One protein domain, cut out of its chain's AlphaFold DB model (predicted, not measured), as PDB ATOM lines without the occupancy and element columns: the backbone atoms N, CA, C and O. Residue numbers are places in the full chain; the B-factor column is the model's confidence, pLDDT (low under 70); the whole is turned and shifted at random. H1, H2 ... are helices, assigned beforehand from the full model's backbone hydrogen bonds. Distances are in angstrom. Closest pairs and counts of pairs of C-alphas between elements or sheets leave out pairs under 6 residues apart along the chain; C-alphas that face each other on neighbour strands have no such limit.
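AT A GLANCE: This is residues 3 to 195 of the 261 residues of an uncharacterized protein of Schizopora paradoxa (UniProt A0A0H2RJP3). Five long helices, H2, H3, H5, H6 and H7, run lengthwise in a loose up-and-down bundle, each running against the one before it in the chain, with H5 between the H2-H3 hairpin and the H6-H7 hairpin. At the end of the bundle where H2 begins lie the short helices H1 and H4 and a long loop, residues 79 to 98; residues 21 to 26 of H2 stand free. The printed part has 193 residues, with seven named helices in the order H1 to H7 and no named strand, and its class is all helix. The whole is loose, with a radius of gyration of the C-alphas of 20.1 A, and elongated, spanning 64 by 34 by 32 A.

IN THESE COORDINATES: The longest helix, H2, holds residues 12 to 44 and measures 47.9 A from C-alpha 12 at (-27.169, -4.430, 3.730) to C-alpha 44 at (2.620, 5.744, -32.334). H3 is residues 49 to 72, 33.6 A. H5, residues 99 to 129, is 45.0 A long, and H6, residues 134 to 163, is 43.4 A with a kink of 32 degrees near residue 142. H7, residues 171 to 195, is 36.7 A long and ends at C-alpha 195 at (16.854, 12.607, -24.860). H1, residues 3 to 6, and H4, residues 75 to 78, have four residues each.

HOW THE PARTS SIT: H2 and H3 form a helical hairpin at a shallow tilt of 10 degrees; H2 touches H3 with residues 34 to 42 alone, and the closest C-alphas are those of Tyr 42 and Leu 52, 6.1 A apart. H5, the hub, touches H2, H3 and H6. With H2 it runs the same way at a shallow tilt of 24 degrees, residues 115 to 126 of H5 alone touching it, and the C-alphas of Val 41 and Thr 119 are closest at 5.7 A. With H3 it runs opposite ways at 14 degrees, a shallow tilt, closest at the C-alphas of Ser 66 and Asp 104, 6.8 A; here residues 100 to 108 of H5 alone touch H3. H5 and H6 form a helical hairpin, closest at the C-alphas of Leu 113 and Ser 154, 6.2 A. H6 and H7 form another, closest at the C-alphas of Asn 157 and Leu 172, 6.0 A. H2 and H7 are close but not clearly touching, at 7.3 A between the C-alphas of Ala 33 and Arg 177. H1 and H4 touch no helix. Every O i to N i+4 pair is within hydrogen-bond range in H2, H3, H5 and H7, against 24 of 26 in H6; H1 and H4 are too short for such a pair.

THE WHOLE: The C-alphas of Ser 83 and Ser 132, the two farthest apart, are 63.7 A from each other. The printed part has no cut. The link from H4 to H5, with 20 residues, is long. The mean pLDDT of the printed part is 72.9; 64 residues are under 70, among them residues 3 to 13, 70 to 102 and 130 to 140.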
ATOM      1  N   PHE A   3     -11.422  -3.255   0.945       58.62
ATOM      2  CA  PHE A   3     -12.324  -2.971   2.072       58.62
ATOM      3  C   PHE A   3     -13.476  -3.993   2.209       58.62
ATOM      4  O   PHE A   3     -13.974  -4.201   3.312       58.62
ATOM      5  N   TYR A   4     -13.863  -4.668   1.114       52.25
ATOM      6  CA  TYR A   4     -14.870  -5.743   1.122       52.25
ATOM      7  C   TYR A   4     -14.393  -7.005   1.849       52.25
ATOM      8  O   TYR A   4     -15.222  -7.746   2.363       52.25
ATOM      9  N   LEU A   5     -13.079  -7.254   1.890       53.94
ATOM     10  CA  LEU A   5     -12.503  -8.478   2.459       53.94
ATOM     11  C   LEU A   5     -12.294  -8.390   3.977       53.94
ATOM     12  O   LEU A   5     -12.169  -9.416   4.633       53.94
ATOM     13  N   PHE A   6     -12.250  -7.179   4.539       58.59
ATOM     14  CA  PHE A   6     -11.851  -6.959   5.934       58.59
ATOM     15  C   PHE A   6     -13.014  -6.759   6.914       58.59
ATOM     16  O   PHE A   6     -12.789  -6.757   8.120       58.59
ATOM     17  N   ASN A   7     -14.252  -6.599   6.431       58.78
ATOM     18  CA  ASN A   7     -15.427  -6.460   7.292       58.78
ATOM     19  C   ASN A   7     -16.493  -7.509   6.956       58.78
ATOM     20  O   ASN A   7     -17.296  -7.343   6.040       58.78
ATOM     21  N   SER A   8     -16.519  -8.570   7.756       55.16
ATOM     22  CA  SER A   8     -17.454  -9.697   7.670       55.16
ATOM     23  C   SER A   8     -18.857  -9.404   8.238       55.16
ATOM     24  O   SER A   8     -19.762 -10.212   8.061       55.16
ATOM     25  N   HIS A   9     -19.071  -8.243   8.873       55.25
ATOM     26  CA  HIS A   9     -20.344  -7.829   9.493       55.25
ATOM     27  C   HIS A   9     -20.930  -6.552   8.852       55.25
ATOM     28  O   HIS A   9     -21.220  -5.564   9.527       55.25
ATOM     29  N   LEU A  10     -21.088  -6.533   7.524       61.41
ATOM     30  CA  LEU A  10     -21.652  -5.376   6.819       61.41
ATOM     31  C   LEU A  10     -23.186  -5.410   6.770       61.41
ATOM     32  O   LEU A  10     -23.786  -6.335   6.231       61.41
ATOM     33  N   GLU A  11     -23.824  -4.351   7.273       64.38
ATOM     34  CA  GLU A  11     -25.269  -4.151   7.135       64.38
ATOM     35  C   GLU A  11     -25.652  -3.949   5.644       64.38
ATOM     36  O   GLU A  11     -24.936  -3.243   4.920       64.38
ATOM     37  N   PRO A  12     -26.793  -4.480   5.154       63.28
ATOM     38  CA  PRO A  12     -27.169  -4.430   3.730       63.28
ATOM     39  C   PRO A  12     -27.195  -3.016   3.123       63.28
ATOM     40  O   PRO A  12     -26.881  -2.817   1.948       63.28
ATOM     41  N   LYS A  13     -27.514  -1.997   3.934       65.25
ATOM     42  CA  LYS A  13     -27.531  -0.580   3.523       65.25
ATOM     43  C   LYS A  13     -26.136  -0.026   3.224       65.25
ATOM     44  O   LYS A  13     -25.981   0.854   2.376       65.25
ATOM     45  N   ILE A  14     -25.120  -0.510   3.936       70.06
ATOM     46  CA  ILE A  14     -23.722  -0.109   3.741       70.06
ATOM     47  C   ILE A  14     -23.203  -0.729   2.443       70.06
ATOM     48  O   ILE A  14     -22.547  -0.044   1.662       70.06
ATOM     49  N   CYS A  15     -23.595  -1.971   2.155       68.31
ATOM     50  CA  CYS A  15     -23.248  -2.644   0.911       68.31
ATOM     51  C   CYS A  15     -23.808  -1.944  -0.333       68.31
ATOM     52  O   CYS A  15     -23.087  -1.754  -1.308       68.31
ATOM     53  N   HIS A  16     -25.055  -1.466  -0.278       66.75
ATOM     54  CA  HIS A  16     -25.641  -0.710  -1.387       66.75
ATOM     55  C   HIS A  16     -24.860   0.581  -1.691       66.75
ATOM     56  O   HIS A  16     -24.529   0.852  -2.845       66.75
ATOM     57  N   ARG A  17     -24.502   1.358  -0.655       70.19
ATOM     58  CA  ARG A  17     -23.667   2.563  -0.818       70.19
ATOM     59  C   ARG A  17     -22.278   2.228  -1.346       70.19
ATOM     60  O   ARG A  17     -21.823   2.872  -2.282       70.19
ATOM     61  N   LEU A  18     -21.623   1.215  -0.787       70.12
ATOM     62  CA  LEU A  18     -20.290   0.801  -1.221       70.12
ATOM     63  C   LEU A  18     -20.275   0.285  -2.655       70.12
ATOM     64  O   LEU A  18     -19.329   0.573  -3.385       70.12
ATOM     65  N   TYR A  19     -21.301  -0.453  -3.073       69.38
ATOM     66  CA  TYR A  19     -21.449  -0.905  -4.451       69.38
ATOM     67  C   TYR A  19     -21.576   0.285  -5.401       69.38
ATOM     68  O   TYR A  19     -20.854   0.355  -6.396       69.38
ATOM     69  N   TYR A  20     -22.425   1.260  -5.054       70.69
ATOM     70  CA  TYR A  20     -22.577   2.496  -5.816       70.69
ATOM     71  C   TYR A  20     -21.232   3.220  -5.925       70.69
ATOM     72  O   TYR A  20     -20.709   3.379  -7.023       70.69
ATOM     73  N   THR A  21     -20.602   3.550  -4.794       75.50
ATOM     74  CA  THR A  21     -19.298   4.226  -4.749       75.50
ATOM     75  C   THR A  21     -18.239   3.479  -5.559       75.50
ATOM     76  O   THR A  21     -17.576   4.084  -6.394       75.50
ATOM     77  N   THR A  22     -18.114   2.160  -5.385       72.56
ATOM     78  CA  THR A  22     -17.135   1.344  -6.123       72.56
ATOM     79  C   THR A  22     -17.391   1.399  -7.625       72.56
ATOM     80  O   THR A  22     -16.447   1.576  -8.385       72.56
ATOM     81  N   THR A  23     -18.652   1.333  -8.055       74.25
ATOM     82  CA  THR A  23     -19.021   1.423  -9.475       74.25
ATOM     83  C   THR A  23     -18.583   2.757 -10.084       74.25
ATOM     84  O   THR A  23     -17.978   2.764 -11.154       74.25
ATOM     85  N   TYR A  24     -18.801   3.884  -9.393       79.06
ATOM     86  CA  TYR A  24     -18.332   5.195  -9.867       79.06
ATOM     87  C   TYR A  24     -16.810   5.284  -9.937       79.06
ATOM     88  O   TYR A  24     -16.276   5.755 -10.938       79.06
ATOM     89  N   PHE A  25     -16.102   4.804  -8.911       82.12
ATOM     90  CA  PHE A  25     -14.638   4.781  -8.923       82.12
ATOM     91  C   PHE A  25     -14.091   3.922 -10.068       82.12
ATOM     92  O   PHE A  25     -13.141   4.328 -10.736       82.12
ATOM     93  N   THR A  26     -14.703   2.768 -10.336       76.75
ATOM     94  CA  THR A  26     -14.319   1.905 -11.456       76.75
ATOM     95  C   THR A  26     -14.602   2.566 -12.805       76.75
ATOM     96  O   THR A  26     -13.744   2.496 -13.678       76.75
ATOM     97  N   LEU A  27     -15.739   3.253 -12.976       79.31
ATOM     98  CA  LEU A  27     -16.052   4.001 -14.201       79.31
ATOM     99  C   LEU A  27     -15.032   5.115 -14.461       79.31
ATOM    100  O   LEU A  27     -14.484   5.205 -15.555       79.31
ATOM    101  N   ILE A  28     -14.723   5.924 -13.445       83.75
ATOM    102  CA  ILE A  28     -13.725   6.996 -13.557       83.75
ATOM    103  C   ILE A  28     -12.344   6.408 -13.870       83.75
ATOM    104  O   ILE A  28     -11.633   6.914 -14.740       83.75
ATOM    105  N   GLY A  29     -11.957   5.325 -13.193       82.88
ATOM    106  CA  GLY A  29     -10.700   4.625 -13.459       82.88
ATOM    107  C   GLY A  29     -10.619   4.071 -14.883       82.88
ATOM    108  O   GLY A  29      -9.575   4.192 -15.522       82.88
ATOM    109  N   ALA A  30     -11.721   3.522 -15.402       80.69
ATOM    110  CA  ALA A  30     -11.811   3.034 -16.773       80.69
ATOM    111  C   ALA A  30     -11.633   4.170 -17.793       80.69
ATOM    112  O   ALA A  30     -10.799   4.034 -18.684       80.69
ATOM    113  N   CYS A  31     -12.301   5.316 -17.609       85.00
ATOM    114  CA  CYS A  31     -12.129   6.481 -18.487       85.00
ATOM    115  C   CYS A  31     -10.675   6.960 -18.546       85.00
ATOM    116  O   CYS A  31     -10.145   7.237 -19.620       85.00
ATOM    117  N   ASN A  32     -10.012   7.049 -17.387       85.62
ATOM    118  CA  ASN A  32      -8.609   7.460 -17.329       85.62
ATOM    119  C   ASN A  32      -7.693   6.453 -18.037       85.62
ATOM    120  O   ASN A  32      -6.793   6.846 -18.779       85.62
ATOM    121  N   ALA A  33      -7.924   5.154 -17.834       83.81
ATOM    122  CA  ALA A  33      -7.154   4.110 -18.503       83.81
ATOM    123  C   ALA A  33      -7.324   4.165 -20.030       83.81
ATOM    124  O   ALA A  33      -6.342   4.066 -20.766       83.81
ATOM    125  N   GLU A  34      -8.550   4.375 -20.504       84.69
ATOM    126  CA  GLU A  34      -8.862   4.470 -21.928       84.69
ATOM    127  C   GLU A  34      -8.218   5.701 -22.576       84.69
ATOM    128  O   GLU A  34      -7.606   5.591 -23.639       84.69
ATOM    129  N   LEU A  35      -8.228   6.848 -21.890       87.00
ATOM    130  CA  LEU A  35      -7.539   8.055 -22.346       87.00
ATOM    131  C   LEU A  35      -6.035   7.810 -22.553       87.00
ATOM    132  O   LEU A  35      -5.478   8.185 -23.586       87.00
ATOM    133  N   VAL A  36      -5.376   7.132 -21.607       85.81
ATOM    134  CA  VAL A  36      -3.946   6.791 -21.713       85.81
ATOM    135  C   VAL A  36      -3.677   5.876 -22.911       85.81
ATOM    136  O   VAL A  36      -2.689   6.068 -23.628       85.81
ATOM    137  N   LEU A  37      -4.549   4.895 -23.156       83.94
ATOM    138  CA  LEU A  37      -4.436   4.004 -24.309       83.94
ATOM    139  C   LEU A  37      -4.589   4.767 -25.635       83.94
ATOM    140  O   LEU A  37      -3.784   4.571 -26.547       83.94
ATOM    141  N   ILE A  38      -5.562   5.676 -25.722       87.12
ATOM    142  CA  ILE A  38      -5.798   6.511 -26.906       87.12
ATOM    143  C   ILE A  38      -4.588   7.409 -27.190       87.12
ATOM    144  O   ILE A  38      -4.097   7.429 -28.321       87.12
ATOM    145  N   ILE A  39      -4.062   8.103 -26.172       85.94
ATOM    146  CA  ILE A  39      -2.883   8.975 -26.307       85.94
ATOM    147  C   ILE A  39      -1.682   8.180 -26.826       85.94
ATOM    148  O   ILE A  39      -0.983   8.629 -27.737       85.94
ATOM    149  N   ARG A  40      -1.454   6.971 -26.297       83.19
ATOM    150  CA  ARG A  40      -0.372   6.100 -26.769       83.19
ATOM    151  C   ARG A  40      -0.535   5.751 -28.248       83.19
ATOM    152  O   ARG A  40       0.431   5.870 -29.001       83.19
ATOM    153  N   VAL A  41      -1.715   5.290 -28.669       85.75
ATOM    154  CA  VAL A  41      -1.941   4.920 -30.077       85.75
ATOM    155  C   VAL A  41      -1.768   6.138 -30.980       85.75
ATOM    156  O   VAL A  41      -1.126   6.041 -32.024       85.75
ATOM    157  N   TYR A  42      -2.262   7.300 -30.555       85.19
ATOM    158  CA  TYR A  42      -2.102   8.557 -31.277       85.19
ATOM    159  C   TYR A  42      -0.627   8.937 -31.483       85.19
ATOM    160  O   TYR A  42      -0.237   9.302 -32.596       85.19
ATOM    161  N   ALA A  43       0.203   8.781 -30.448       82.38
ATOM    162  CA  ALA A  43       1.640   9.031 -30.530       82.38
ATOM    163  C   ALA A  43       2.348   8.065 -31.501       82.38
ATOM    164  O   ALA A  43       3.152   8.499 -32.323       82.38
ATOM    165  N   ILE A  44       2.015   6.768 -31.460       80.62
ATOM    166  CA  ILE A  44       2.620   5.744 -32.334       80.62
ATOM    167  C   ILE A  44       2.259   5.976 -33.808       80.62
ATOM    168  O   ILE A  44       3.087   5.795 -34.698       80.62
ATOM    169  N   TRP A  45       1.030   6.408 -34.084       82.75
ATOM    170  CA  TRP A  45       0.526   6.605 -35.445       82.75
ATOM    171  C   TRP A  45       0.836   7.991 -36.024       82.75
ATOM    172  O   TRP A  45       0.054   8.513 -36.823       82.75
ATOM    173  N   LYS A  46       1.971   8.590 -35.635       81.56
ATOM    174  CA  LYS A  46       2.459   9.885 -36.145       81.56
ATOM    175  C   LYS A  46       1.361  10.963 -36.127       81.56
ATOM    176  O   LYS A  46       1.192  11.688 -37.102       81.56
ATOM    177  N   GLN A  47       0.578  11.021 -35.043       79.81
ATOM    178  CA  GLN A  47      -0.495  12.005 -34.846       79.81
ATOM    179  C   GLN A  47      -1.631  11.948 -35.888       79.81
ATOM    180  O   GLN A  47      -2.278  12.949 -36.200       79.81
ATOM    181  N   SER A  48      -1.929  10.768 -36.441       83.88
ATOM    182  CA  SER A  48      -3.037  10.637 -37.390       83.88
ATOM    183  C   SER A  48      -4.408  10.844 -36.715       83.88
ATOM    184  O   SER A  48      -4.891  10.016 -35.939       83.88
ATOM    185  N   LEU A  49      -5.085  11.946 -37.055       86.31
ATOM    186  CA  LEU A  49      -6.405  12.292 -36.501       86.31
ATOM    187  C   LEU A  49      -7.510  11.290 -36.873       86.31
ATOM    188  O   LEU A  49      -8.513  11.188 -36.175       86.31
ATOM    189  N   ARG A  50      -7.331  10.519 -37.954       89.62
ATOM    190  CA  ARG A  50      -8.309   9.508 -38.396       89.62
ATOM    191  C   ARG A  50      -8.471   8.382 -37.375       89.62
ATOM    192  O   ARG A  50      -9.591   7.981 -37.078       89.62
ATOM    193  N   ILE A  51      -7.356   7.890 -36.837       87.75
ATOM    194  CA  ILE A  51      -7.358   6.790 -35.864       87.75
ATOM    195  C   ILE A  51      -7.809   7.300 -34.501       87.75
ATOM    196  O   ILE A  51      -8.587   6.625 -33.835       87.75
ATOM    197  N   LEU A  52      -7.401   8.520 -34.136       88.06
ATOM    198  CA  LEU A  52      -7.900   9.196 -32.942       88.06
ATOM    199  C   LEU A  52      -9.427   9.329 -32.981       88.06
ATOM    200  O   LEU A  52     -10.099   8.917 -32.044       88.06
ATOM    201  N   GLY A  53      -9.978   9.844 -34.085       89.38
ATOM    202  CA  GLY A  53     -11.422   9.982 -34.263       89.38
ATOM    203  C   GLY A  53     -12.149   8.642 -34.170       89.38
ATOM    204  O   GLY A  53     -13.140   8.540 -33.453       89.38
ATOM    205  N   PHE A  54     -11.630   7.601 -34.827       90.50
ATOM    206  CA  PHE A  54     -12.197   6.252 -34.743       90.50
ATOM    207  C   PHE A  54     -12.229   5.726 -33.301       90.50
ATOM    208  O   PHE A  54     -13.283   5.299 -32.836       90.50
ATOM    209  N   LEU A  55     -11.107   5.802 -32.579       87.75
ATOM    210  CA  LEU A  55     -11.009   5.324 -31.199       87.75
ATOM    211  C   LEU A  55     -11.888   6.131 -30.239       87.75
ATOM    212  O   LEU A  55     -12.602   5.538 -29.438       87.75
ATOM    213  N   CYS A  56     -11.901   7.462 -30.355       89.56
ATOM    214  CA  CYS A  56     -12.735   8.320 -29.517       89.56
ATOM    215  C   CYS A  56     -14.230   8.079 -29.750       89.56
ATOM    216  O   CYS A  56     -14.986   8.010 -28.788       89.56
ATOM    217  N   VAL A  57     -14.676   7.930 -31.003       91.62
ATOM    218  CA  VAL A  57     -16.093   7.660 -31.309       91.62
ATOM    219  C   VAL A  57     -16.519   6.309 -30.745       91.62
ATOM    220  O   VAL A  57     -17.574   6.202 -30.125       91.62
ATOM    221  N   MET A  58     -15.683   5.289 -30.931       86.75
ATOM    222  CA  MET A  58     -15.917   3.935 -30.436       86.75
ATOM    223  C   MET A  58     -15.961   3.879 -28.900       86.75
ATOM    224  O   MET A  58     -16.893   3.307 -28.335       86.75
ATOM    225  N   SER A  59     -15.011   4.537 -28.233       86.75
ATOM    226  CA  SER A  59     -14.965   4.714 -26.776       86.75
ATOM    227  C   SER A  59     -16.216   5.417 -26.243       86.75
ATOM    228  O   SER A  59     -16.924   4.905 -25.372       86.75
ATOM    229  N   LEU A  60     -16.550   6.572 -26.829       89.44
ATOM    230  CA  LEU A  60     -17.681   7.382 -26.392       89.44
ATOM    231  C   LEU A  60     -19.004   6.631 -26.569       89.44
ATOM    232  O   LEU A  60     -19.871   6.708 -25.700       89.44
ATOM    233  N   ALA A  61     -19.152   5.870 -27.657       87.94
ATOM    234  CA  ALA A  61     -20.323   5.035 -27.885       87.94
ATOM    235  C   ALA A  61     -20.507   4.003 -26.762       87.94
ATOM    236  O   ALA A  61     -21.598   3.910 -26.201       87.94
ATOM    237  N   LEU A  62     -19.446   3.287 -26.372       84.12
ATOM    238  CA  LEU A  62     -19.517   2.319 -25.272       84.12
ATOM    239  C   LEU A  62     -19.803   2.971 -23.923       84.12
ATOM    240  O   LEU A  62     -20.589   2.437 -23.134       84.12
ATOM    241  N   PHE A  63     -19.200   4.129 -23.658       84.25
ATOM    242  CA  PHE A  63     -19.422   4.855 -22.415       84.25
ATOM    243  C   PHE A  63     -20.872   5.344 -22.302       84.25
ATOM    244  O   PHE A  63     -21.523   5.143 -21.275       84.25
ATOM    245  N   ILE A  64     -21.418   5.905 -23.386       86.50
ATOM    246  CA  ILE A  64     -22.823   6.322 -23.464       86.50
ATOM    247  C   ILE A  64     -23.745   5.114 -23.278       86.50
ATOM    248  O   ILE A  64     -24.659   5.175 -22.457       86.50
ATOM    249  N   THR A  65     -23.502   4.001 -23.977       81.75
ATOM    250  CA  THR A  65     -24.300   2.775 -23.821       81.75
ATOM    251  C   THR A  65     -24.265   2.257 -22.382       81.75
ATOM    252  O   THR A  65     -25.320   1.937 -21.835       81.75
ATOM    253  N   SER A  66     -23.100   2.276 -21.730       77.62
ATOM    254  CA  SER A  66     -22.939   1.855 -20.331       77.62
ATOM    255  C   SER A  66     -23.718   2.754 -19.363       77.62
ATOM    256  O   SER A  66     -24.434   2.262 -18.488       77.62
ATOM    257  N   ILE A  67     -23.651   4.077 -19.539       79.38
ATOM    258  CA  ILE A  67     -24.399   5.043 -18.718       79.38
ATOM    259  C   ILE A  67     -25.907   4.902 -18.933       79.38
ATOM    260  O   ILE A  67     -26.669   4.951 -17.965       79.38
ATOM    261  N   LEU A  68     -26.359   4.726 -20.174       79.19
ATOM    262  CA  LEU A  68     -27.775   4.532 -20.485       79.19
ATOM    263  C   LEU A  68     -28.291   3.221 -19.889       79.19
ATOM    264  O   LEU A  68     -29.344   3.219 -19.253       79.19
ATOM    265  N   ASN A  69     -27.531   2.128 -20.010       71.50
ATOM    266  CA  ASN A  69     -27.850   0.859 -19.359       71.50
ATOM    267  C   ASN A  69     -27.908   1.003 -17.833       71.50
ATOM    268  O   ASN A  69     -28.779   0.401 -17.210       71.50
ATOM    269  N   PHE A  70     -27.050   1.825 -17.227       68.44
ATOM    270  CA  PHE A  70     -27.088   2.095 -15.790       68.44
ATOM    271  C   PHE A  70     -28.310   2.937 -15.374       68.44
ATOM    272  O   PHE A  70     -29.008   2.581 -14.426       68.44
ATOM    273  N   ASN A  71     -28.623   4.013 -16.106       69.44
ATOM    274  CA  ASN A  71     -29.717   4.942 -15.784       69.44
ATOM    275  C   ASN A  71     -31.113   4.360 -16.048       69.44
ATOM    276  O   ASN A  71     -32.024   4.538 -15.241       69.44
ATOM    277  N   ILE A  72     -31.297   3.647 -17.166       64.62
ATOM    278  CA  ILE A  72     -32.576   2.999 -17.514       64.62
ATOM    279  C   ILE A  72     -32.925   1.931 -16.474       64.62
ATOM    280  O   ILE A  72     -34.090   1.690 -16.158       64.62
ATOM    281  N   ASN A  73     -31.908   1.288 -15.912       56.03
ATOM    282  CA  ASN A  73     -32.055   0.130 -15.056       56.03
ATOM    283  C   ASN A  73     -32.061   0.522 -13.571       56.03
ATOM    284  O   ASN A  73     -31.438  -0.166 -12.768       56.03
ATOM    285  N   ASN A  74     -32.834   1.561 -13.203       50.47
ATOM    286  CA  ASN A  74     -33.094   2.107 -11.847       50.47
ATOM    287  C   ASN A  74     -33.491   1.056 -10.759       50.47
ATOM    288  O   ASN A  74     -33.791   1.377  -9.611       50.47
ATOM    289  N   ASN A  75     -33.450  -0.228 -11.116       44.94
ATOM    290  CA  ASN A  75     -33.552  -1.449 -10.329       44.94
ATOM    291  C   ASN A  75     -32.364  -1.743  -9.396       44.94
ATOM    292  O   ASN A  75     -32.314  -2.825  -8.820       44.94
ATOM    293  N   ILE A  76     -31.444  -0.806  -9.162       48.00
ATOM    294  CA  ILE A  76     -30.559  -0.884  -7.983       48.00
ATOM    295  C   ILE A  76     -31.404  -0.815  -6.696       48.00
ATOM    296  O   ILE A  76     -31.066  -1.444  -5.697       48.00
ATOM    297  N   LYS A  77     -32.555  -0.121  -6.737       40.59
ATOM    298  CA  LYS A  77     -33.569  -0.121  -5.664       40.59
ATOM    299  C   LYS A  77     -34.284  -1.471  -5.494       40.59
ATOM    300  O   LYS A  77     -34.892  -1.702  -4.455       40.59
ATOM    301  N   THR A  78     -34.183  -2.351  -6.488       37.38
ATOM    302  CA  THR A  78     -34.802  -3.687  -6.539       37.38
ATOM    303  C   THR A  78     -33.756  -4.804  -6.442       37.38
ATOM    304  O   THR A  78     -34.064  -5.966  -6.696       37.38
ATOM    305  N   LEU A  79     -32.510  -4.474  -6.076       42.88
ATOM    306  CA  LEU A  79     -31.509  -5.461  -5.687       42.88
ATOM    307  C   LEU A  79     -31.860  -5.967  -4.290       42.88
ATOM    308  O   LEU A  79     -31.500  -5.364  -3.277       42.88
ATOM    309  N   THR A  80     -32.574  -7.082  -4.224       38.41
ATOM    310  CA  THR A  80     -32.682  -7.847  -2.987       38.41
ATOM    311  C   THR A  80     -31.331  -8.512  -2.739       38.41
ATOM    312  O   THR A  80     -31.022  -9.570  -3.279       38.41
ATOM    313  N   PHE A  81     -30.484  -7.855  -1.946       47.16
ATOM    314  CA  PHE A  81     -29.291  -8.483  -1.387       47.16
ATOM    315  C   PHE A  81     -29.756  -9.604  -0.459       47.16
ATOM    316  O   PHE A  81     -30.284  -9.355   0.625       47.16
ATOM    317  N   ILE A  82     -29.626 -10.840  -0.919       49.34
ATOM    318  CA  ILE A  82     -29.903 -12.023  -0.110       49.34
ATOM    319  C   ILE A  82     -28.658 -12.258   0.752       49.34
ATOM    320  O   ILE A  82     -27.537 -12.076   0.270       49.34
ATOM    321  N   SER A  83     -28.831 -12.629   2.026       42.09
ATOM    322  CA  SER A  83     -27.693 -13.034   2.862       42.09
ATOM    323  C   SER A  83     -26.967 -14.194   2.189       42.09
ATOM    324  O   SER A  83     -27.563 -15.239   1.929       42.09
ATOM    325  N   SER A  84     -25.690 -13.978   1.873       39.81
ATOM    326  CA  SER A  84     -24.815 -14.995   1.301       39.81
ATOM    327  C   SER A  84     -24.719 -16.186   2.266       39.81
ATOM    328  O   SER A  84     -24.489 -15.970   3.458       39.81
ATOM    329  N   PRO A  85     -24.857 -17.439   1.794       46.50
ATOM    330  CA  PRO A  85     -24.685 -18.628   2.629       46.50
ATOM    331  C   PRO A  85     -23.238 -18.807   3.132       46.50
ATOM    332  O   PRO A  85     -22.994 -19.675   3.967       46.50
ATOM    333  N   VAL A  86     -22.283 -17.982   2.668       42.28
ATOM    334  CA  VAL A  86     -20.872 -18.006   3.089       42.28
ATOM    335  C   VAL A  86     -20.380 -16.578   3.426       42.28
ATOM    336  O   VAL A  86     -19.736 -15.920   2.602       42.28
ATOM    337  N   PRO A  87     -20.656 -16.064   4.641       48.88
ATOM    338  CA  PRO A  87     -20.336 -14.684   5.045       48.88
ATOM    339  C   PRO A  87     -18.832 -14.386   5.195       48.88
ATOM    340  O   PRO A  87     -18.444 -13.237   5.380       48.88
ATOM    341  N   VAL A  88     -17.974 -15.405   5.108       45.16
ATOM    342  CA  VAL A  88     -16.518 -15.279   5.289       45.16
ATOM    343  C   VAL A  88     -15.802 -14.820   4.008       45.16
ATOM    344  O   VAL A  88     -14.694 -14.304   4.091       45.16
ATOM    345  N   ILE A  89     -16.419 -14.984   2.829       49.34
ATOM    346  CA  ILE A  89     -15.738 -14.795   1.531       49.34
ATOM    347  C   ILE A  89     -16.427 -13.719   0.674       49.34
ATOM    348  O   ILE A  89     -15.743 -12.945   0.008       49.34
ATOM    349  N   ILE A  90     -17.766 -13.629   0.699       52.53
ATOM    350  CA  ILE A  90     -18.533 -12.669  -0.117       52.53
ATOM    351  C   ILE A  90     -19.721 -12.138   0.710       52.53
ATOM    352  O   ILE A  90     -20.734 -12.834   0.825       52.53
ATOM    353  N   PRO A  91     -19.645 -10.926   1.294       49.81
ATOM    354  CA  PRO A  91     -20.708 -10.392   2.155       49.81
ATOM    355  C   PRO A  91     -21.972  -9.961   1.387       49.81
ATOM    356  O   PRO A  91     -23.034  -9.826   1.989       49.81
ATOM    357  N   CYS A  92     -21.891  -9.780   0.063       53.28
ATOM    358  CA  CYS A  92     -23.022  -9.387  -0.779       53.28
ATOM    359  C   CYS A  92     -23.024 -10.137  -2.109       53.28
ATOM    360  O   CYS A  92     -22.124  -9.956  -2.924       53.28
ATOM    361  N   PHE A  93     -24.062 -10.942  -2.341       47.44
ATOM    362  CA  PHE A  93     -24.276 -11.655  -3.596       47.44
ATOM    363  C   PHE A  93     -25.279 -10.880  -4.461       47.44
ATOM    364  O   PHE A  93     -26.379 -10.567  -4.002       47.44
ATOM    365  N   LEU A  94     -24.899 -10.547  -5.700       52.72
ATOM    366  CA  LEU A  94     -25.798  -9.985  -6.713       52.72
ATOM    367  C   LEU A  94     -26.249 -11.131  -7.638       52.72
ATOM    368  O   LEU A  94     -25.524 -11.478  -8.564       52.72
ATOM    369  N   PRO A  95     -27.440 -11.722  -7.439       43.38
ATOM    370  CA  PRO A  95     -27.855 -12.929  -8.162       43.38
ATOM    371  C   PRO A  95     -28.215 -12.700  -9.641       43.38
ATOM    372  O   PRO A  95     -28.649 -13.629 -10.312       43.38
ATOM    373  N   SER A  96     -28.085 -11.482 -10.179       46.19
ATOM    374  CA  SER A  96     -28.457 -11.216 -11.572       46.19
ATOM    375  C   SER A  96     -27.455 -10.320 -12.292       46.19
ATOM    376  O   SER A  96     -27.711  -9.150 -12.578       46.19
ATOM    377  N   VAL A  97     -26.314 -10.900 -12.672       51.59
ATOM    378  CA  VAL A  97     -25.590 -10.422 -13.856       51.59
ATOM    379  C   VAL A  97     -26.491 -10.652 -15.069       51.59
ATOM    380  O   VAL A  97     -26.584 -11.732 -15.644       51.59
ATOM    381  N   ARG A  98     -27.278  -9.625 -15.392       58.53
ATOM    382  CA  ARG A  98     -28.181  -9.612 -16.544       58.53
ATOM    383  C   ARG A  98     -27.341  -9.751 -17.815       58.53
ATOM    384  O   ARG A  98     -26.293  -9.123 -17.913       58.53
ATOM    385  N   ILE A  99     -27.851 -10.466 -18.818       58.91
ATOM    386  CA  ILE A  99     -27.220 -10.671 -20.142       58.91
ATOM    387  C   ILE A  99     -26.638  -9.372 -20.739       58.91
ATOM    388  O   ILE A  99     -25.613  -9.397 -21.405       58.91
ATOM    389  N   ARG A 100     -27.245  -8.210 -20.459       62.09
ATOM    390  CA  ARG A 100     -26.731  -6.903 -20.905       62.09
ATOM    391  C   ARG A 100     -25.386  -6.508 -20.290       62.09
ATOM    392  O   ARG A 100     -24.550  -5.994 -21.013       62.09
ATOM    393  N   ALA A 101     -25.155  -6.779 -19.006       65.31
ATOM    394  CA  ALA A 101     -23.866  -6.497 -18.368       65.31
ATOM    395  C   ALA A 101     -22.749  -7.374 -18.957       65.31
ATOM    396  O   ALA A 101     -21.625  -6.917 -19.126       65.31
ATOM    397  N   PHE A 102     -23.088  -8.611 -19.330       69.81
ATOM    398  CA  PHE A 102     -22.183  -9.503 -20.050       69.81
ATOM    399  C   PHE A 102     -21.845  -8.967 -21.450       69.81
ATOM    400  O   PHE A 102     -20.684  -8.972 -21.847       69.81
ATOM    401  N   VAL A 103     -22.837  -8.446 -22.182       70.94
ATOM    402  CA  VAL A 103     -22.619  -7.822 -23.498       70.94
ATOM    403  C   VAL A 103     -21.757  -6.560 -23.389       70.94
ATOM    404  O   VAL A 103     -20.807  -6.424 -24.155       70.94
ATOM    405  N   ASP A 104     -22.036  -5.674 -22.428       73.00
ATOM    406  CA  ASP A 104     -21.243  -4.454 -22.211       73.00
ATOM    407  C   ASP A 104     -19.783  -4.798 -21.865       73.00
ATOM    408  O   ASP A 104     -18.852  -4.235 -22.446       73.00
ATOM    409  N   PHE A 105     -19.571  -5.782 -20.984       75.62
ATOM    410  CA  PHE A 105     -18.236  -6.273 -20.642       75.62
ATOM    411  C   PHE A 105     -17.516  -6.895 -21.849       75.62
ATOM    412  O   PHE A 105     -16.339  -6.622 -22.075       75.62
ATOM    413  N   GLY A 106     -18.224  -7.673 -22.672       78.62
ATOM    414  CA  GLY A 106     -17.677  -8.254 -23.898       78.62
ATOM    415  C   GLY A 106     -17.224  -7.217 -24.915       78.62
ATOM    416  O   GLY A 106     -16.126  -7.316 -25.462       78.62
ATOM    417  N   CYS A 107     -18.047  -6.192 -25.138       80.75
ATOM    418  CA  CYS A 107     -17.699  -5.072 -26.005       80.75
ATOM    419  C   CYS A 107     -16.454  -4.328 -25.504       80.75
ATOM    420  O   CYS A 107     -15.591  -3.980 -26.309       80.75
ATOM    421  N   LEU A 108     -16.330  -4.129 -24.188       81.12
ATOM    422  CA  LEU A 108     -15.163  -3.495 -23.576       81.12
ATOM    423  C   LEU A 108     -13.886  -4.318 -23.805       81.12
ATOM    424  O   LEU A 108     -12.892  -3.781 -24.288       81.12
ATOM    425  N   VAL A 109     -13.925  -5.629 -23.543       81.81
ATOM    426  CA  VAL A 109     -12.779  -6.529 -23.776       81.81
ATOM    427  C   VAL A 109     -12.382  -6.556 -25.256       81.81
ATOM    428  O   VAL A 109     -11.193  -6.564 -25.583       81.81
ATOM    429  N   LEU A 110     -13.360  -6.537 -26.164       83.50
ATOM    430  CA  LEU A 110     -13.102  -6.506 -27.600       83.50
ATOM    431  C   LEU A 110     -12.414  -5.204 -28.038       83.50
ATOM    432  O   LEU A 110     -11.477  -5.254 -28.834       83.50
ATOM    433  N   MET A 111     -12.835  -4.049 -27.517       83.06
ATOM    434  CA  MET A 111     -12.151  -2.780 -27.797       83.06
ATOM    435  C   MET A 111     -10.724  -2.775 -27.273       83.06
ATOM    436  O   MET A 111      -9.811  -2.396 -28.005       83.06
ATOM    437  N   ASP A 112     -10.525  -3.233 -26.038       81.69
ATOM    438  CA  ASP A 112      -9.202  -3.346 -25.433       81.69
ATOM    439  C   ASP A 112      -8.265  -4.194 -26.307       81.69
ATOM    440  O   ASP A 112      -7.102  -3.834 -26.513       81.69
ATOM    441  N   LEU A 113      -8.779  -5.290 -26.879       85.00
ATOM    442  CA  LEU A 113      -8.043  -6.124 -27.827       85.00
ATOM    443  C   LEU A 113      -7.708  -5.359 -29.115       85.00
ATOM    444  O   LEU A 113      -6.559  -5.380 -29.554       85.00
ATOM    445  N   ILE A 114      -8.681  -4.672 -29.722       86.31
ATOM    446  CA  ILE A 114      -8.471  -3.889 -30.952       86.31
ATOM    447  C   ILE A 114      -7.379  -2.839 -30.729       86.31
ATOM    448  O   ILE A 114      -6.442  -2.739 -31.520       86.31
ATOM    449  N   VAL A 115      -7.455  -2.095 -29.628       86.75
ATOM    450  CA  VAL A 115      -6.470  -1.075 -29.249       86.75
ATOM    451  C   VAL A 115      -5.090  -1.690 -29.042       86.75
ATOM    452  O   VAL A 115      -4.089  -1.150 -29.524       86.75
ATOM    453  N   LEU A 116      -5.017  -2.841 -28.373       85.94
ATOM    454  CA  LEU A 116      -3.767  -3.560 -28.154       85.94
ATOM    455  C   LEU A 116      -3.154  -4.033 -29.475       85.94
ATOM    456  O   LEU A 116      -1.954  -3.859 -29.673       85.94
ATOM    457  N   VAL A 117      -3.961  -4.552 -30.401       86.44
ATOM    458  CA  VAL A 117      -3.516  -4.974 -31.737       86.44
ATOM    459  C   VAL A 117      -3.066  -3.777 -32.580       86.44
ATOM    460  O   VAL A 117      -2.024  -3.844 -33.228       86.44
ATOM    461  N   LEU A 118      -3.781  -2.650 -32.546       86.50
ATOM    462  CA  LEU A 118      -3.362  -1.421 -33.232       86.50
ATOM    463  C   LEU A 118      -2.039  -0.885 -32.678       86.50
ATOM    464  O   LEU A 118      -1.189  -0.417 -33.441       86.50
ATOM    465  N   THR A 119      -1.857  -0.970 -31.360       84.69
ATOM    466  CA  THR A 119      -0.609  -0.609 -30.676       84.69
ATOM    467  C   THR A 119       0.525  -1.543 -31.100       84.69
ATOM    468  O   THR A 119       1.605  -1.066 -31.448       84.69
ATOM    469  N   ALA A 120       0.262  -2.856 -31.142       83.06
ATOM    470  CA  ALA A 120       1.168  -3.896 -31.640       83.06
ATOM    471  C   ALA A 120       1.696  -3.559 -33.020       83.06
ATOM    472  O   ALA A 120       2.898  -3.541 -33.278       83.06
ATOM    473  N   TRP A 121       0.744  -3.309 -33.912       84.94
ATOM    474  CA  TRP A 121       0.980  -3.163 -35.324       84.94
ATOM    475  C   TRP A 121       1.736  -1.873 -35.598       84.94
ATOM    476  O   TRP A 121       2.716  -1.879 -36.338       84.94
ATOM    477  N   GLY A 122       1.306  -0.773 -34.975       80.88
ATOM    478  CA  GLY A 122       1.993   0.509 -35.070       80.88
ATOM    479  C   GLY A 122       3.429   0.421 -34.552       80.88
ATOM    480  O   GLY A 122       4.345   0.885 -35.228       80.88
ATOM    481  N   GLY A 123       3.641  -0.250 -33.415       77.88
ATOM    482  CA  GLY A 123       4.976  -0.488 -32.869       77.88
ATOM    483  C   GLY A 123       5.853  -1.333 -33.797       77.88
ATOM    484  O   GLY A 123       6.959  -0.937 -34.154       77.88
ATOM    485  N   PHE A 124       5.339  -2.466 -34.276       77.12
ATOM    486  CA  PHE A 124       6.072  -3.341 -35.193       77.12
ATOM    487  C   PHE A 124       6.413  -2.654 -36.523       77.12
ATOM    488  O   PHE A 124       7.502  -2.839 -37.068       77.12
ATOM    489  N   ARG A 125       5.501  -1.830 -37.046       79.56
ATOM    490  CA  ARG A 125       5.744  -1.035 -38.252       79.56
ATOM    491  C   ARG A 125       6.856  -0.015 -38.028       79.56
ATOM    492  O   ARG A 125       7.756   0.071 -38.858       79.56
ATOM    493  N   PHE A 126       6.806   0.711 -36.913       72.25
ATOM    494  CA  PHE A 126       7.852   1.657 -36.533       72.25
ATOM    495  C   PHE A 126       9.214   0.960 -36.411       72.25
ATOM    496  O   PHE A 126      10.204   1.451 -36.942       72.25
ATOM    497  N   TRP A 127       9.255  -0.241 -35.822       70.12
ATOM    498  CA  TRP A 127      10.473  -1.052 -35.754       70.12
ATOM    499  C   TRP A 127      11.042  -1.396 -37.134       70.12
ATOM    500  O   TRP A 127      12.249  -1.305 -37.338       70.12
ATOM    501  N   LYS A 128      10.188  -1.779 -38.090       72.31
ATOM    502  CA  LYS A 128      10.634  -2.138 -39.442       72.31
ATOM    503  C   LYS A 128      11.119  -0.925 -40.246       72.31
ATOM    504  O   LYS A 128      12.004  -1.086 -41.082       72.31
ATOM    505  N   GLU A 129      10.528   0.249 -40.029       72.31
ATOM    506  CA  GLU A 129      10.881   1.488 -40.738       72.31
ATOM    507  C   GLU A 129      12.156   2.152 -40.165       72.31
ATOM    508  O   GLU A 129      12.981   2.606 -40.953       72.31
ATOM    509  N   ASP A 130      12.372   2.136 -38.841       67.19
ATOM    510  CA  ASP A 130      13.459   2.862 -38.146       67.19
ATOM    511  C   ASP A 130      14.502   1.942 -37.455       67.19
ATOM    512  O   ASP A 130      15.115   2.294 -36.445       67.19
ATOM    513  N   ALA A 131      14.759   0.748 -38.005       62.66
ATOM    514  CA  ALA A 131      15.667  -0.266 -37.435       62.66
ATOM    515  C   ALA A 131      17.162   0.139 -37.332       62.66
ATOM    516  O   ALA A 131      17.990  -0.660 -36.895       62.66
ATOM    517  N   SER A 132      17.532   1.351 -37.746       57.81
ATOM    518  CA  SER A 132      18.921   1.743 -38.019       57.81
ATOM    519  C   SER A 132      19.742   2.152 -36.789       57.81
ATOM    520  O   SER A 132      20.954   2.311 -36.913       57.81
ATOM    521  N   SER A 133      19.135   2.323 -35.604       62.38
ATOM    522  CA  SER A 133      19.874   2.723 -34.395       62.38
ATOM    523  C   SER A 133      20.076   1.552 -33.415       62.38
ATOM    524  O   SER A 133      19.095   0.949 -32.966       62.38
ATOM    525  N   PRO A 134      21.322   1.236 -33.003       58.66
ATOM    526  CA  PRO A 134      21.620   0.157 -32.051       58.66
ATOM    527  C   PRO A 134      20.970   0.362 -30.669       58.66
ATOM    528  O   PRO A 134      20.706  -0.607 -29.949       58.66
ATOM    529  N   LEU A 135      20.633   1.609 -30.319       58.03
ATOM    530  CA  LEU A 135      19.886   1.935 -29.103       58.03
ATOM    531  C   LEU A 135      18.409   1.517 -29.202       58.03
ATOM    532  O   LEU A 135      17.847   0.995 -28.237       58.03
ATOM    533  N   ILE A 136      17.794   1.683 -30.381       63.78
ATOM    534  CA  ILE A 136      16.407   1.267 -30.649       63.78
ATOM    535  C   ILE A 136      16.296  -0.254 -30.539       63.78
ATOM    536  O   ILE A 136      15.351  -0.741 -29.929       63.78
ATOM    537  N   ILE A 137      17.285  -1.004 -31.032       65.75
ATOM    538  CA  ILE A 137      17.313  -2.475 -30.968       65.75
ATOM    539  C   ILE A 137      17.278  -2.985 -29.521       65.75
ATOM    540  O   ILE A 137      16.501  -3.886 -29.201       65.75
ATOM    541  N   THR A 138      18.082  -2.394 -28.633       63.53
ATOM    542  CA  THR A 138      18.138  -2.819 -27.225       63.53
ATOM    543  C   THR A 138      16.861  -2.434 -26.478       63.53
ATOM    544  O   THR A 138      16.298  -3.260 -25.761       63.53
ATOM    545  N   PHE A 139      16.335  -1.224 -26.711       63.38
ATOM    546  CA  PHE A 139      15.063  -0.787 -26.132       63.38
ATOM    547  C   PHE A 139      13.867  -1.622 -26.596       63.38
ATOM    548  O   PHE A 139      12.984  -1.940 -25.794       63.38
ATOM    549  N   TYR A 140      13.838  -1.999 -27.875       65.81
ATOM    550  CA  TYR A 140      12.760  -2.814 -28.422       65.81
ATOM    551  C   TYR A 140      12.837  -4.263 -27.959       65.81
ATOM    552  O   TYR A 140      11.791  -4.868 -27.774       65.81
ATOM    553  N   ARG A 141      14.024  -4.833 -27.716       71.44
ATOM    554  CA  ARG A 141      14.138  -6.232 -27.269       71.44
ATOM    555  C   ARG A 141      13.397  -6.478 -25.954       71.44
ATOM    556  O   ARG A 141      12.641  -7.442 -25.846       71.44
ATOM    557  N   ASP A 142      13.563  -5.572 -24.996       71.38
ATOM    558  CA  ASP A 142      12.866  -5.662 -23.714       71.38
ATOM    559  C   ASP A 142      11.391  -5.255 -23.853       71.38
ATOM    560  O   ASP A 142      10.514  -5.909 -23.288       71.38
ATOM    561  N   GLY A 143      11.083  -4.228 -24.657       74.06
ATOM    562  CA  GLY A 143       9.706  -3.793 -24.921       74.06
ATOM    563  C   GLY A 143       8.843  -4.840 -25.639       74.06
ATOM    564  O   GLY A 143       7.660  -4.978 -25.330       74.06
ATOM    565  N   VAL A 144       9.430  -5.620 -26.548       75.56
ATOM    566  CA  VAL A 144       8.755  -6.678 -27.316       75.56
ATOM    567  C   VAL A 144       8.340  -7.838 -26.423       75.56
ATOM    568  O   VAL A 144       7.244  -8.361 -26.598       75.56
ATOM    569  N   LEU A 145       9.148  -8.216 -25.427       80.94
ATOM    570  CA  LEU A 145       8.749  -9.244 -24.461       80.94
ATOM    571  C   LEU A 145       7.504  -8.813 -23.676       80.94
ATOM    572  O   LEU A 145       6.553  -9.583 -23.569       80.94
ATOM    573  N   TYR A 146       7.458  -7.560 -23.206       80.06
ATOM    574  CA  TYR A 146       6.253  -7.009 -22.574       80.06
ATOM    575  C   TYR A 146       5.067  -6.968 -23.534       80.06
ATOM    576  O   TYR A 146       3.942  -7.264 -23.132       80.06
ATOM    577  N   PHE A 147       5.314  -6.630 -24.798       80.38
ATOM    578  CA  PHE A 147       4.290  -6.616 -25.829       80.38
ATOM    579  C   PHE A 147       3.687  -8.017 -26.062       80.38
ATOM    580  O   PHE A 147       2.466  -8.170 -26.084       80.38
ATOM    581  N   ILE A 148       4.524  -9.054 -26.151       83.56
ATOM    582  CA  ILE A 148       4.088 -10.454 -26.273       83.56
ATOM    583  C   ILE A 148       3.294 -10.877 -25.034       83.56
ATOM    584  O   ILE A 148       2.208 -11.438 -25.171       83.56
ATOM    585  N   CYS A 149       3.777 -10.567 -23.828       85.12
ATOM    586  CA  CYS A 149       3.052 -10.867 -22.593       85.12
ATOM    587  C   CYS A 149       1.668 -10.203 -22.565       85.12
ATOM    588  O   CYS A 149       0.684 -10.850 -22.214       85.12
ATOM    589  N   LEU A 150       1.569  -8.937 -22.977       83.12
ATOM    590  CA  LEU A 150       0.296  -8.223 -23.082       83.12
ATOM    591  C   LEU A 150      -0.651  -8.883 -24.083       83.12
ATOM    592  O   LEU A 150      -1.835  -9.035 -23.793       83.12
ATOM    593  N   PHE A 151      -0.135  -9.309 -25.235       84.50
ATOM    594  CA  PHE A 151      -0.926 -10.022 -26.233       84.50
ATOM    595  C   PHE A 151      -1.463 -11.357 -25.697       84.50
ATOM    596  O   PHE A 151      -2.638 -11.674 -25.893       84.50
ATOM    597  N   VAL A 152      -0.643 -12.113 -24.960       87.88
ATOM    598  CA  VAL A 152      -1.058 -13.373 -24.321       87.88
ATOM    599  C   VAL A 152      -2.138 -13.128 -23.266       87.88
ATOM    600  O   VAL A 152      -3.162 -13.807 -23.283       87.88
ATOM    601  N   ILE A 153      -1.956 -12.132 -22.392       86.69
ATOM    602  CA  ILE A 153      -2.948 -11.771 -21.365       86.69
ATOM    603  C   ILE A 153      -4.265 -11.340 -22.020       86.69
ATOM    604  O   ILE A 153      -5.335 -11.763 -21.594       86.69
ATOM    605  N   SER A 154      -4.198 -10.549 -23.090       85.19
ATOM    606  CA  SER A 154      -5.384 -10.091 -23.812       85.19
ATOM    607  C   SER A 154      -6.114 -11.226 -24.532       85.19
ATOM    608  O   SER A 154      -7.339 -11.318 -24.469       85.19
ATOM    609  N   THR A 155      -5.377 -12.164 -25.128       85.62
ATOM    610  CA  THR A 155      -5.962 -13.380 -25.711       85.62
ATOM    611  C   THR A 155      -6.635 -14.232 -24.633       85.62
ATOM    612  O   THR A 155      -7.753 -14.706 -24.826       85.62
ATOM    613  N   ALA A 156      -6.001 -14.374 -23.466       87.19
ATOM    614  CA  ALA A 156      -6.589 -15.071 -22.327       87.19
ATOM    615  C   ALA A 156      -7.866 -14.375 -21.819       87.19
ATOM    616  O   ALA A 156      -8.834 -15.060 -21.500       87.19
ATOM    617  N   ASN A 157      -7.914 -13.036 -21.823       85.62
ATOM    618  CA  ASN A 157      -9.121 -12.267 -21.502       85.62
ATOM    619  C   ASN A 157     -10.293 -12.609 -22.435       85.62
ATOM    620  O   ASN A 157     -11.409 -12.817 -21.966       85.62
ATOM    621  N   VAL A 158     -10.046 -12.731 -23.742       82.69
ATOM    622  CA  VAL A 158     -11.077 -13.114 -24.722       82.69
ATOM    623  C   VAL A 158     -11.527 -14.564 -24.527       82.69
ATOM    624  O   VAL A 158     -12.718 -14.857 -24.586       82.69
ATOM    625  N   ILE A 159     -10.591 -15.478 -24.260       85.00
ATOM    626  CA  ILE A 159     -10.910 -16.890 -24.012       85.00
ATOM    627  C   ILE A 159     -11.783 -17.024 -22.760       85.00
ATOM    628  O   ILE A 159     -12.804 -17.704 -22.807       85.00
ATOM    629  N   LEU A 160     -11.440 -16.340 -21.666       83.06
ATOM    630  CA  LEU A 160     -12.268 -16.326 -20.455       83.06
ATOM    631  C   LEU A 160     -13.621 -15.650 -20.668       83.06
ATOM    632  O   LEU A 160     -14.595 -16.019 -20.020       83.06
ATOM    633  N   PHE A 161     -13.710 -14.680 -21.574       79.19
ATOM    634  CA  PHE A 161     -14.993 -14.088 -21.923       79.19
ATOM    635  C   PHE A 161     -15.920 -15.091 -22.633       79.19
ATOM    636  O   PHE A 161     -17.111 -15.137 -22.336       79.19
ATOM    637  N   ILE A 162     -15.385 -15.914 -23.542       80.00
ATOM    638  CA  ILE A 162     -16.174 -16.881 -24.329       80.00
ATOM    639  C   ILE A 162     -16.483 -18.160 -23.536       80.00
ATOM    640  O   ILE A 162     -17.585 -18.693 -23.643       80.00
ATOM    641  N   TYR A 163     -15.509 -18.665 -22.775       80.81
ATOM    642  CA  TYR A 163     -15.572 -19.988 -22.142       80.81
ATOM    643  C   TYR A 163     -15.624 -19.952 -20.610       80.81
ATOM    644  O   TYR A 163     -15.885 -20.985 -19.999       80.81
ATOM    645  N   GLY A 164     -15.309 -18.816 -19.988       70.31
ATOM    646  CA  GLY A 164     -15.155 -18.709 -18.539       70.31
ATOM    647  C   GLY A 164     -16.454 -18.380 -17.812       70.31
ATOM    648  O   GLY A 164     -17.328 -17.689 -18.338       70.31
ATOM    649  N   ASP A 165     -16.536 -18.836 -16.563       66.31
ATOM    650  CA  ASP A 165     -17.617 -18.476 -15.652       66.31
ATOM    651  C   ASP A 165     -17.576 -16.973 -15.316       66.31
ATOM    652  O   ASP A 165     -16.492 -16.409 -15.121       66.31
ATOM    653  N   PRO A 166     -18.740 -16.310 -15.179       61.16
ATOM    654  CA  PRO A 166     -18.830 -14.864 -14.962       61.16
ATOM    655  C   PRO A 166     -18.137 -14.381 -13.682       61.16
ATOM    656  O   PRO A 166     -17.758 -13.217 -13.595       61.16
ATOM    657  N   GLU A 167     -17.920 -15.256 -12.697       58.97
ATOM    658  CA  GLU A 167     -17.221 -14.907 -11.453       58.97
ATOM    659  C   GLU A 167     -15.711 -14.692 -11.636       58.97
ATOM    660  O   GLU A 167     -15.085 -13.985 -10.848       58.97
ATOM    661  N   GLN A 168     -15.111 -15.252 -12.690       61.94
ATOM    662  CA  GLN A 168     -13.682 -15.090 -12.993       61.94
ATOM    663  C   GLN A 168     -13.418 -13.925 -13.966       61.94
ATOM    664  O   GLN A 168     -12.266 -13.539 -14.201       61.94
ATOM    665  N   GLN A 169     -14.483 -13.339 -14.519       63.03
ATOM    666  CA  GLN A 169     -14.432 -12.266 -15.505       63.03
ATOM    667  C   GLN A 169     -14.120 -10.932 -14.814       63.03
ATOM    668  O   GLN A 169     -14.985 -10.262 -14.263       63.03
ATOM    669  N   GLY A 170     -12.843 -10.547 -14.815       65.00
ATOM    670  CA  GLY A 170     -12.406  -9.242 -14.309       65.00
ATOM    671  C   GLY A 170     -10.959  -9.209 -13.836       65.00
ATOM    672  O   GLY A 170     -10.260  -8.235 -14.105       65.00
ATOM    673  N   ILE A 171     -10.470 -10.293 -13.224       75.56
ATOM    674  CA  ILE A 171      -9.108 -10.359 -12.661       75.56
ATOM    675  C   ILE A 171      -8.054 -10.142 -13.752       75.56
ATOM    676  O   ILE A 171      -7.143  -9.327 -13.599       75.56
ATOM    677  N   LEU A 172      -8.190 -10.832 -14.885       78.62
ATOM    678  CA  LEU A 172      -7.237 -10.701 -15.988       78.62
ATOM    679  C   LEU A 172      -7.331  -9.335 -16.687       78.62
ATOM    680  O   LEU A 172      -6.329  -8.856 -17.220       78.62
ATOM    681  N   VAL A 173      -8.488  -8.668 -16.647       76.38
ATOM    682  CA  VAL A 173      -8.634  -7.294 -17.152       76.38
ATOM    683  C   VAL A 173      -7.886  -6.323 -16.235       76.38
ATOM    684  O   VAL A 173      -7.194  -5.427 -16.717       76.38
ATOM    685  N   GLU A 174      -7.944  -6.520 -14.915       78.56
ATOM    686  CA  GLU A 174      -7.158  -5.721 -13.966       78.56
ATOM    687  C   GLU A 174      -5.655  -5.882 -14.212       78.56
ATOM    688  O   GLU A 174      -4.930  -4.889 -14.312       78.56
ATOM    689  N   LEU A 175      -5.192  -7.125 -14.378       82.56
ATOM    690  CA  LEU A 175      -3.793  -7.426 -14.683       82.56
ATOM    691  C   LEU A 175      -3.354  -6.792 -16.007       82.56
ATOM    692  O   LEU A 175      -2.273  -6.203 -16.079       82.56
ATOM    693  N   GLN A 176      -4.203  -6.850 -17.036       82.69
ATOM    694  CA  GLN A 176      -3.947  -6.193 -18.315       82.69
ATOM    695  C   GLN A 176      -3.791  -4.672 -18.150       82.69
ATOM    696  O   GLN A 176      -2.862  -4.094 -18.716       82.69
ATOM    697  N   ARG A 177      -4.640  -4.018 -17.343       81.25
ATOM    698  CA  ARG A 177      -4.533  -2.572 -17.056       81.25
ATOM    699  C   ARG A 177      -3.207  -2.215 -16.388       81.25
ATOM    700  O   ARG A 177      -2.543  -1.265 -16.806       81.25
ATOM    701  N   VAL A 178      -2.800  -2.985 -15.380       84.75
ATOM    702  CA  VAL A 178      -1.520  -2.775 -14.685       84.75
ATOM    703  C   VAL A 178      -0.352  -2.933 -15.659       84.75
ATOM    704  O   VAL A 178       0.536  -2.082 -15.710       84.75
ATOM    705  N   ALA A 179      -0.376  -3.975 -16.489       83.81
ATOM    706  CA  ALA A 179       0.665  -4.221 -17.478       83.81
ATOM    707  C   ALA A 179       0.749  -3.103 -18.537       83.81
ATOM    708  O   ALA A 179       1.852  -2.686 -18.902       83.81
ATOM    709  N   HIS A 180      -0.387  -2.553 -18.983       81.00
ATOM    710  CA  HIS A 180      -0.417  -1.397 -19.888       81.00
ATOM    711  C   HIS A 180       0.232  -0.157 -19.277       81.00
ATOM    712  O   HIS A 180       1.032   0.500 -19.953       81.00
ATOM    713  N   SER A 181      -0.068   0.125 -18.005       85.19
ATOM    714  CA  SER A 181       0.523   1.235 -17.252       85.19
ATOM    715  C   SER A 181       2.043   1.086 -17.122       85.19
ATOM    716  O   SER A 181       2.789   2.012 -17.451       85.19
ATOM    717  N   ILE A 182       2.523  -0.113 -16.770       85.38
ATOM    718  CA  ILE A 182       3.962  -0.413 -16.685       85.38
ATOM    719  C   ILE A 182       4.641  -0.216 -18.040       85.38
ATOM    720  O   ILE A 182       5.702   0.407 -18.112       85.38
ATOM    721  N   LEU A 183       4.036  -0.711 -19.125       81.50
ATOM    722  CA  LEU A 183       4.575  -0.509 -20.467       81.50
ATOM    723  C   LEU A 183       4.658   0.994 -20.798       81.50
ATOM    724  O   LEU A 183       5.624   1.423 -21.423       81.50
ATOM    725  N   SER A 184       3.689   1.812 -20.362       80.75
ATOM    726  CA  SER A 184       3.663   3.257 -20.656       80.75
ATOM    727  C   SER A 184       4.785   3.964 -19.920       80.75
ATOM    728  O   SER A 184       5.558   4.692 -20.538       80.75
ATOM    729  N   ALA A 185       4.932   3.671 -18.628       84.00
ATOM    730  CA  ALA A 185       6.015   4.195 -17.813       84.00
ATOM    731  C   ALA A 185       7.390   3.820 -18.391       84.00
ATOM    732  O   ALA A 185       8.261   4.679 -18.511       84.00
ATOM    733  N   ARG A 186       7.580   2.563 -18.819       81.44
ATOM    734  CA  ARG A 186       8.840   2.116 -19.433       81.44
ATOM    735  C   ARG A 186       9.149   2.855 -20.731       81.44
ATOM    736  O   ARG A 186      10.279   3.300 -20.891       81.44
ATOM    737  N   ILE A 187       8.172   3.032 -21.624       75.31
ATOM    738  CA  ILE A 187       8.369   3.786 -22.874       75.31
ATOM    739  C   ILE A 187       8.810   5.227 -22.575       75.31
ATOM    740  O   ILE A 187       9.787   5.690 -23.156       75.31
ATOM    741  N   ILE A 188       8.150   5.908 -21.633       77.94
ATOM    742  CA  ILE A 188       8.482   7.294 -21.260       77.94
ATOM    743  C   ILE A 188       9.881   7.385 -20.641       77.94
ATOM    744  O   ILE A 188      10.671   8.246 -21.025       77.94
ATOM    745  N   LEU A 189      10.222   6.493 -19.705       80.44
ATOM    746  CA  LEU A 189      11.549   6.466 -19.080       80.44
ATOM    747  C   LEU A 189      12.655   6.219 -20.108       80.44
ATOM    748  O   LEU A 189      13.708   6.850 -20.061       80.44
ATOM    749  N   ASN A 190      12.405   5.315 -21.050       74.44
ATOM    750  CA  ASN A 190      13.333   4.995 -22.124       74.44
ATOM    751  C   ASN A 190      13.520   6.185 -23.076       74.44
ATOM    752  O   ASN A 190      14.650   6.496 -23.448       74.44
ATOM    753  N   LEU A 191      12.437   6.904 -23.389       72.88
ATOM    754  CA  LEU A 191      12.481   8.141 -24.165       72.88
ATOM    755  C   LEU A 191      13.309   9.223 -23.454       72.88
ATOM    756  O   LEU A 191      14.177   9.831 -24.072       72.88
ATOM    757  N   ARG A 192      13.097   9.429 -22.146       78.81
ATOM    758  CA  ARG A 192      13.865  10.407 -21.352       78.81
ATOM    759  C   ARG A 192      15.359  10.095 -21.352       78.81
ATOM    760  O   ARG A 192      16.162  10.993 -21.571       78.81
ATOM    761  N   LYS A 193      15.733   8.824 -21.169       76.12
ATOM    762  CA  LYS A 193      17.140   8.395 -21.245       76.12
ATOM    763  C   LYS A 193      17.758   8.712 -22.607       76.12
ATOM    764  O   LYS A 193      18.881   9.194 -22.655       76.12
ATOM    765  N   PHE A 194      17.027   8.478 -23.696       70.44
ATOM    766  CA  PHE A 194      17.492   8.812 -25.042       70.44
ATOM    767  C   PHE A 194      17.690  10.321 -25.230       70.44
ATOM    768  O   PHE A 194      18.720  10.736 -25.751       70.44
ATOM    769  N   VAL A 195      16.738  11.142 -24.777       76.50
ATOM    770  CA  VAL A 195      16.854  12.607 -24.860       76.50
ATOM    771  C   VAL A 195      18.094  13.099 -24.109       76.50
ATOM    772  O   VAL A 195      18.861  13.862 -24.682       76.50
TER     773      VAL A 195